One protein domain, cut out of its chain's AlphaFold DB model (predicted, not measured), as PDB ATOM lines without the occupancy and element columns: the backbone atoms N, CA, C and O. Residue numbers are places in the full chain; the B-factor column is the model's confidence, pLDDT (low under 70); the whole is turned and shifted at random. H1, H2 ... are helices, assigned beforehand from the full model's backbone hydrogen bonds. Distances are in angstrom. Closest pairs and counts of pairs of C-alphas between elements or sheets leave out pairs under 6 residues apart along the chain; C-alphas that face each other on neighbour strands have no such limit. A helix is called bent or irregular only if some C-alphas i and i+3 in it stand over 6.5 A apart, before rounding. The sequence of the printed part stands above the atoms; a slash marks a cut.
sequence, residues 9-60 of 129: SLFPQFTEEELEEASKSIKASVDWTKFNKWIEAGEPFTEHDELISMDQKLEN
ATOM      1  N   SER A   9       5.609 -28.886  40.898       90.00
ATOM      2  CA  SER A   9       6.100 -30.055  40.166       90.00
ATOM      3  C   SER A   9       5.682 -30.091  38.695       90.00
ATOM      4  O   SER A   9       6.409 -30.662  37.886       90.00
ATOM      5  N   LEU A  10       4.542 -29.490  38.335       91.31
ATOM      6  CA  LEU A  10       4.083 -29.409  36.944       91.31
ATOM      7  C   LEU A  10       4.714 -28.234  36.189       91.31
ATOM      8  O   LEU A  10       4.724 -28.234  34.961       91.31
ATOM      9  N   PHE A  11       5.250 -27.253  36.918       91.50
ATOM     10  CA  PHE A  11       5.776 -26.006  36.370       91.50
ATOM     11  C   PHE A  11       7.140 -25.648  36.982       91.50
ATOM     12  O   PHE A  11       7.289 -24.587  37.594       91.50
ATOM     13  N   PRO A  12       8.156 -26.519  36.824       91.75
ATOM     14  CA  PRO A  12       9.459 -26.320  37.451       91.75
ATOM     15  C   PRO A  12      10.208 -25.097  36.904       91.75
ATOM     16  O   PRO A  12      11.094 -24.591  37.587       91.75
ATOM     17  N   GLN A  13       9.870 -24.627  35.697       95.94
ATOM     18  CA  GLN A  13      10.561 -23.503  35.057       95.94
ATOM     19  C   GLN A  13      10.237 -22.119  35.635       95.94
ATOM     20  O   GLN A  13      11.028 -21.202  35.446       95.94
ATOM     21  N   PHE A  14       9.093 -21.952  36.300       92.44
ATOM     22  CA  PHE A  14       8.697 -20.657  36.875       92.44
ATOM     23  C   PHE A  14       9.295 -20.498  38.266       92.44
ATOM     24  O   PHE A  14      10.029 -21.379  38.689       92.44
ATOM     25  N   THR A  15       8.967 -19.473  39.038       92.88
ATOM     26  CA  THR A  15       9.184 -19.401  40.498       92.88
ATOM     27  C   THR A  15       7.862 -19.586  41.251       92.88
ATOM     28  O   THR A  15       6.797 -19.604  40.640       92.88
ATOM     29  N   GLU A  16       7.904 -19.806  42.568       90.25
ATOM     30  CA  GLU A  16       6.666 -19.927  43.360       90.25
ATOM     31  C   GLU A  16       5.863 -18.615  43.331       90.25
ATOM     32  O   GLU A  16       4.645 -18.637  43.186       90.25
ATOM     33  N   GLU A  17       6.561 -17.478  43.370       91.56
ATOM     34  CA  GLU A  17       5.971 -16.138  43.315       91.56
ATOM     35  C   GLU A  17       5.251 -15.888  41.983       91.56
ATOM     36  O   GLU A  17       4.110 -15.433  41.974       91.56
ATOM     37  N   GLU A  18       5.866 -16.268  40.858       93.00
ATOM     38  CA  GLU A  18       5.243 -16.161  39.529       93.00
ATOM     39  C   GLU A  18       3.980 -17.027  39.414       93.00
ATOM     40  O   GLU A  18       2.977 -16.614  38.828       93.00
ATOM     41  N   LEU A  19       4.001 -18.235  39.990       92.00
ATOM     42  CA  LEU A  19       2.832 -19.115  40.019       92.00
ATOM     43  C   LEU A  19       1.717 -18.540  40.904       92.00
ATOM     44  O   LEU A  19       0.534 -18.648  40.562       92.00
ATOM     45  N   GLU A  20       2.068 -17.911  42.025       91.44
ATOM     46  CA  GLU A  20       1.113 -17.246  42.907       91.44
ATOM     47  C   GLU A  20       0.477 -16.023  42.229       91.44
ATOM     48  O   GLU A  20      -0.747 -15.860  42.259       91.44
ATOM     49  N   GLU A  21       1.283 -15.189  41.570       92.50
ATOM     50  CA  GLU A  21       0.813 -14.028  40.812       92.50
ATOM     51  C   GLU A  21      -0.132 -14.450  39.683       92.50
ATOM     52  O   GLU A  21      -1.241 -13.917  39.565       92.50
ATOM     53  N   ALA A  22       0.242 -15.472  38.910       90.12
ATOM     54  CA  ALA A  22      -0.613 -16.029  37.869       90.12
ATOM     55  C   ALA A  22      -1.938 -16.559  38.442       90.12
ATOM     56  O   ALA A  22      -3.006 -16.303  37.878       90.12
ATOM     57  N   SER A  23      -1.900 -17.249  39.589       88.25
ATOM     58  CA  SER A  23      -3.107 -17.745  40.265       88.25
ATOM     59  C   SER A  23      -4.031 -16.595  40.678       88.25
ATOM     60  O   SER A  23      -5.237 -16.650  40.424       88.25
ATOM     61  N   LYS A  24      -3.481 -15.519  41.255       90.12
ATOM     62  CA  LYS A  24      -4.244 -14.311  41.619       90.12
ATOM     63  C   LYS A  24      -4.855 -13.637  40.392       90.12
ATOM     64  O   LYS A  24      -6.041 -13.312  40.410       90.12
ATOM     65  N   SER A  25      -4.075 -13.484  39.324       90.06
ATOM     66  CA  SER A  25      -4.522 -12.883  38.065       90.06
ATOM     67  C   SER A  25      -5.697 -13.651  37.449       90.06
ATOM     68  O   SER A  25      -6.745 -13.075  37.155       90.06
ATOM     69  N   ILE A  26      -5.587 -14.978  37.353       87.38
ATOM     70  CA  ILE A  26      -6.640 -15.848  36.810       87.38
ATOM     71  C   ILE A  26      -7.903 -15.799  37.677       87.38
ATOM     72  O   ILE A  26      -9.017 -15.706  37.155       87.38
ATOM     73  N   LYS A  27      -7.740 -15.802  39.006       85.62
ATOM     74  CA  LYS A  27      -8.863 -15.658  39.939       85.62
ATOM     75  C   LYS A  27      -9.610 -14.336  39.741       85.62
ATOM     76  O   LYS A  27     -10.832 -14.336  39.822       85.62
ATOM     77  N   ALA A  28      -8.902 -13.244  39.451       87.31
ATOM     78  CA  ALA A  28      -9.503 -11.929  39.239       87.31
ATOM     79  C   ALA A  28     -10.101 -11.740  37.833       87.31
ATOM     80  O   ALA A  28     -11.083 -11.020  37.678       87.31
ATOM     81  N   SER A  29      -9.520 -12.367  36.806       87.69
ATOM     82  CA  SER A  29      -9.904 -12.132  35.408       87.69
ATOM     83  C   SER A  29     -11.172 -12.868  34.972       87.69
ATOM     84  O   SER A  29     -11.773 -12.494  33.963       87.69
ATOM     85  N   VAL A  30     -11.549 -13.942  35.661       84.25
ATOM     86  CA  VAL A  30     -12.662 -14.809  35.262       84.25
ATOM     87  C   VAL A  30     -13.835 -14.611  36.216       84.25
ATOM     88  O   VAL A  30     -13.675 -14.651  37.433       84.25
ATOM     89  N   ASP A  31     -15.044 -14.454  35.671       89.19
ATOM     90  CA  ASP A  31     -16.268 -14.538  36.472       89.19
ATOM     91  C   ASP A  31     -16.555 -16.005  36.818       89.19
ATOM     92  O   ASP A  31     -17.297 -16.720  36.135       89.19
ATOM     93  N   TRP A  32     -15.942 -16.457  37.910       86.06
ATOM     94  CA  TRP A  32     -16.119 -17.807  38.439       86.06
ATOM     95  C   TRP A  32     -17.565 -18.104  38.834       86.06
ATOM     96  O   TRP A  32     -17.970 -19.263  38.816       86.06
ATOM     97  N   THR A  33     -18.368 -17.084  39.149       88.19
ATOM     98  CA  THR A  33     -19.786 -17.265  39.488       88.19
ATOM     99  C   THR A  33     -20.565 -17.690  38.254       88.19
ATOM    100  O   THR A  33     -21.344 -18.643  38.301       88.19
ATOM    101  N   LYS A  34     -20.337 -17.010  37.128       87.19
ATOM    102  CA  LYS A  34     -20.938 -17.377  35.844       87.19
ATOM    103  C   LYS A  34     -20.433 -18.731  35.351       87.19
ATOM    104  O   LYS A  34     -21.236 -19.520  34.859       87.19
ATOM    105  N   PHE A  35     -19.144 -19.020  35.524       84.75
ATOM    106  CA  PHE A  35     -18.580 -20.330  35.198       84.75
ATOM    107  C   PHE A  35     -19.240 -21.454  36.007       84.75
ATOM    108  O   PHE A  35     -19.712 -22.423  35.424       84.75
ATOM    109  N   ASN A  36     -19.361 -21.300  37.329       85.62
ATOM    110  CA  ASN A  36     -20.007 -22.304  38.177       85.62
ATOM    111  C   ASN A  36     -21.472 -22.515  37.784       85.62
ATOM    112  O   ASN A  36     -21.901 -23.657  37.669       85.62
ATOM    113  N   LYS A  37     -22.210 -21.439  37.477       88.06
ATOM    114  CA  LYS A  37     -23.578 -21.542  36.943       88.06
ATOM    115  C   LYS A  37     -23.636 -22.323  35.634       88.06
ATOM    116  O   LYS A  37     -24.590 -23.056  35.419       88.06
ATOM    117  N   TRP A  38     -22.646 -22.167  34.757       85.44
ATOM    118  CA  TRP A  38     -22.575 -22.914  33.501       85.44
ATOM    119  C   TRP A  38     -22.297 -24.405  33.737       85.44
ATOM    120  O   TRP A  38     -22.953 -25.250  33.134       85.44
ATOM    121  N   ILE A  39     -21.401 -24.732  34.673       84.62
ATOM    122  CA  ILE A  39     -21.131 -26.116  35.090       84.62
ATOM    123  C   ILE A  39     -22.367 -26.758  35.738       84.62
ATOM    124  O   ILE A  39     -22.694 -27.898  35.421       84.62
ATOM    125  N   GLU A  40     -23.065 -26.034  36.615       85.81
ATOM    126  CA  GLU A  40     -24.292 -26.500  37.278       85.81
ATOM    127  C   GLU A  40     -25.469 -26.645  36.309       85.81
ATOM    128  O   GLU A  40     -26.232 -27.602  36.415       85.81
ATOM    129  N   ALA A  41     -25.609 -25.716  35.355       87.00
ATOM    130  CA  ALA A  41     -26.611 -25.801  34.295       87.00
ATOM    131  C   ALA A  41     -26.371 -27.009  33.382       87.00
ATOM    132  O   ALA A  41     -27.329 -27.522  32.808       87.00
ATOM    133  N   GLY A  42     -25.119 -27.477  33.299       71.62
ATOM    134  CA  GLY A  42     -24.789 -28.838  32.905       71.62
ATOM    135  C   GLY A  42     -25.408 -29.257  31.580       71.62
ATOM    136  O   GLY A  42     -26.058 -30.298  31.527       71.62
ATOM    137  N   GLU A  43     -25.206 -28.486  30.510       71.19
ATOM    138  CA  GLU A  43     -25.362 -29.081  29.186       71.19
ATOM    139  C   GLU A  43     -24.178 -30.025  28.960       71.19
ATOM    140  O   GLU A  43     -23.022 -29.590  29.027       71.19
ATOM    141  N   PRO A  44     -24.422 -31.326  28.725       68.12
ATOM    142  CA  PRO A  44     -23.359 -32.225  28.322       68.12
ATOM    143  C   PRO A  44     -22.708 -31.650  27.070       68.12
ATOM    144  O   PRO A  44     -23.391 -31.382  26.078       68.12
ATOM    145  N   PHE A  45     -21.388 -31.471  27.109       66.12
ATOM    146  CA  PHE A  45     -20.634 -31.186  25.899       66.12
ATOM    147  C   PHE A  45     -20.969 -32.278  24.880       66.12
ATOM    148  O   PHE A  45     -20.689 -33.459  25.102       66.12
ATOM    149  N   THR A  46     -21.638 -31.885  23.800       73.56
ATOM    150  CA  THR A  46     -21.931 -32.792  22.699       73.56
ATOM    151  C   THR A  46     -20.676 -32.827  21.848       73.56
ATOM    152  O   THR A  46     -20.291 -31.816  21.266       73.56
ATOM    153  N   GLU A  47     -19.991 -33.967  21.838       71.88
ATOM    154  CA  GLU A  47     -18.826 -34.173  20.984       71.88
ATOM    155  C   GLU A  47     -19.263 -33.984  19.526       71.88
ATOM    156  O   GLU A  47     -20.053 -34.761  18.994       71.88
ATOM    157  N   HIS A  48     -18.821 -32.894  18.901       73.50
ATOM    158  CA  HIS A  48     -19.091 -32.650  17.494       73.50
ATOM    159  C   HIS A  48     -18.212 -33.600  16.668       73.50
ATOM    160  O   HIS A  48     -16.983 -33.554  16.770       73.50
ATOM    161  N   ASP A  49     -18.836 -34.424  15.817       63.62
ATOM    162  CA  ASP A  49     -18.167 -35.379  14.910       63.62
ATOM    163  C   ASP A  49     -17.105 -34.723  13.998       63.62
ATOM    164  O   ASP A  49     -16.266 -35.396  13.398       63.62
ATOM    165  N   GLU A  50     -17.090 -33.393  13.911       63.84
ATOM    166  CA  GLU A  50     -16.087 -32.614  13.187       63.84
ATOM    167  C   GLU A  50     -14.659 -32.841  13.720       63.84
ATOM    168  O   GLU A  50     -13.717 -32.865  12.924       63.84
ATOM    169  N   LEU A  51     -14.475 -33.119  15.019       58.94
ATOM    170  CA  LEU A  51     -13.160 -33.459  15.592       58.94
ATOM    171  C   LEU A  51     -12.680 -34.869  15.197       58.94
ATOM    172  O   LEU A  51     -11.479 -35.091  15.051       58.94
ATOM    173  N   ILE A  52     -13.600 -35.800  14.921       58.50
ATOM    174  CA  ILE A  52     -13.282 -37.171  14.479       58.50
ATOM    175  C   ILE A  52     -12.637 -37.158  13.082       58.50
ATOM    176  O   ILE A  52     -11.820 -38.019  12.741       58.50
ATOM    177  N   SER A  53     -12.963 -36.154  12.262       57.53
ATOM    178  CA  SER A  53     -12.439 -36.028  10.900       57.53
ATOM    179  C   SER A  53     -10.963 -35.599  10.840       57.53
ATOM    180  O   SER A  53     -10.267 -35.929   9.872       57.53
ATOM    181  N   MET A  54     -10.444 -34.931  11.880       59.59
ATOM    182  CA  MET A  54      -9.018 -34.592  11.968       59.59
ATOM    183  C   MET A  54      -8.154 -35.826  12.247       59.59
ATOM    184  O   MET A  54      -7.113 -36.002  11.609       59.59
ATOM    185  N   ASP A  55      -8.635 -36.734  13.097       56.88
ATOM    186  CA  ASP A  55      -7.954 -37.995  13.403       56.88
ATOM    187  C   ASP A  55      -7.923 -38.971  12.216       56.88
ATOM    188  O   ASP A  55      -7.005 -39.791  12.118       56.88
ATOM    189  N   GLN A  56      -8.888 -38.879  11.292       55.34
ATOM    190  CA  GLN A  56      -8.906 -39.682  10.062       55.34
ATOM    191  C   GLN A  56      -7.897 -39.198   9.017       55.34
ATOM    192  O   GLN A  56      -7.305 -40.017   8.313       55.34
ATOM    193  N   LYS A  57      -7.651 -37.885   8.908       55.47
ATOM    194  CA  LYS A  57      -6.640 -37.378   7.962       55.47
ATOM    195  C   LYS A  57      -5.217 -37.787   8.348       55.47
ATOM    196  O   LYS A  57      -4.381 -37.924   7.458       55.47
ATOM    197  N   LEU A  58      -4.959 -38.031   9.635       55.16
ATOM    198  CA  LEU A  58      -3.672 -38.535  10.123       55.16
ATOM    199  C   LEU A  58      -3.498 -40.054   9.898       55.16
ATOM    200  O   LEU A  58      -2.377 -40.536   9.747       55.16
ATOM    201  N   GLU A  59      -4.595 -40.815   9.852       48.66
ATOM    202  CA  GLU A  59      -4.579 -42.285   9.767       48.66
ATOM    203  C   GLU A  59      -4.209 -42.814   8.370       48.66
ATOM    204  O   GLU A  59      -3.654 -43.903   8.247       48.66
ATOM    205  N   ASN A  60      -4.396 -42.013   7.317       53.91
ATOM    206  CA  ASN A  60      -4.046 -42.406   5.946       53.91
ATOM    207  C   ASN A  60      -2.528 -42.395   5.652       53.91
ATOM    208  O   ASN A  60      -2.131 -42.657   4.517       53.91
TER     209      ASN A  60
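This is residues 9 to 60 of the 129 residues of an uncharacterized protein of Glomus cerebriforme (UniProt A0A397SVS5). The printed part is a wide, open U with an empty middle: H1 makes one leg, H2 makes the base, and the stretch of residues 42 to 51 followed by H3 makes the other leg. No helix touches another, and the short lead of residues 9 to 15 folds back beside the beginning of H1, at the open end of the U. There are 52 printed residues with three named helices, in the order H1, H2, H3, and no named strand; the class is all helix, with 32 of the 52 printed residues in the named helices. The whole is extended, with a radius of gyration of the C-alphas of 18.2 A, and its outline is flat, with spans of 46 by 34 by 17 A.

Start at C-alpha 9, that of Ser 9, at (6.100, -30.055, 40.166), and go through residues 10 to 15, which belong to no named helix. Find C-alpha 16 at (6.666, -19.927, 43.360); here H1 begins, residues 16 to 29, from Glu 16 to Ser 29. It is the longest helix by residues, with 14, and measures 20.0 A from first to last C-alpha, ending at C-alpha 29 at (-9.904, -12.132, 35.408). After Val 30 and Asp 31 comes H2, residues 32 to 41, from Trp 32 to Ala 41, which measures 13.8 A from first to last C-alpha. Then read on through residues 42 to 51 until you reach H3, residues 52 to 59, from Ile 52 to Glu 59, with 11.1 A from first to last C-alpha. H3 ends at C-alpha 59 at (-4.579, -42.285, 9.767), and Asn 60 is the last printed residue. None of the three helices is bent or irregular.

Begin with H1, whose centre is at (-1.768, -15.654, 39.940), and compare it with H2, whose centre is at (-21.362, -21.796, 36.425). H1 and H2 meet only through their link, the tight link of 2 residues, Val 30 and Asp 31. From H2 go on to H3, whose centre is at (-8.311, -37.958, 11.083); H2 and H3 are apart, with no C-alpha of the one within 8 A of the other. H1 and H3 are apart too by the same measure. No two of the helices form a hairpin. Look now at the backbone O and N atoms inside the helices: in H1 and H2 every O i to N i+4 pair is within hydrogen-bond range, while in H3 it is 3 of 4. Residues 12 to 18, of which 16 to 18 belong to H1, stand free, and so do residues 20 to 60, of which 20 to 29 belong to H1, 32 to 41 to H2 and 52 to 59 to H3.

Look for the two C-alphas farthest apart, those of Glu 17 and Asn 60, and you will find 46.8 A between them. The first and last printed C-alphas, those of Ser 9 and Asn 60, are 37.8 A apart. The printed part has no cut. H1 to H2 is a tight link, H2 to H3 is a short link of 10 residues, and no link is long. In the B-factor column the mean pLDDT of the printed part is 79.3; it is 90 for H1, 86 for H2 and 56 for H3. The model's confidence is low, under 70, at 14 residues, namely residues 44 to 45 and residues 49 to 60. Those last residues take in H3, residues 52 to 59.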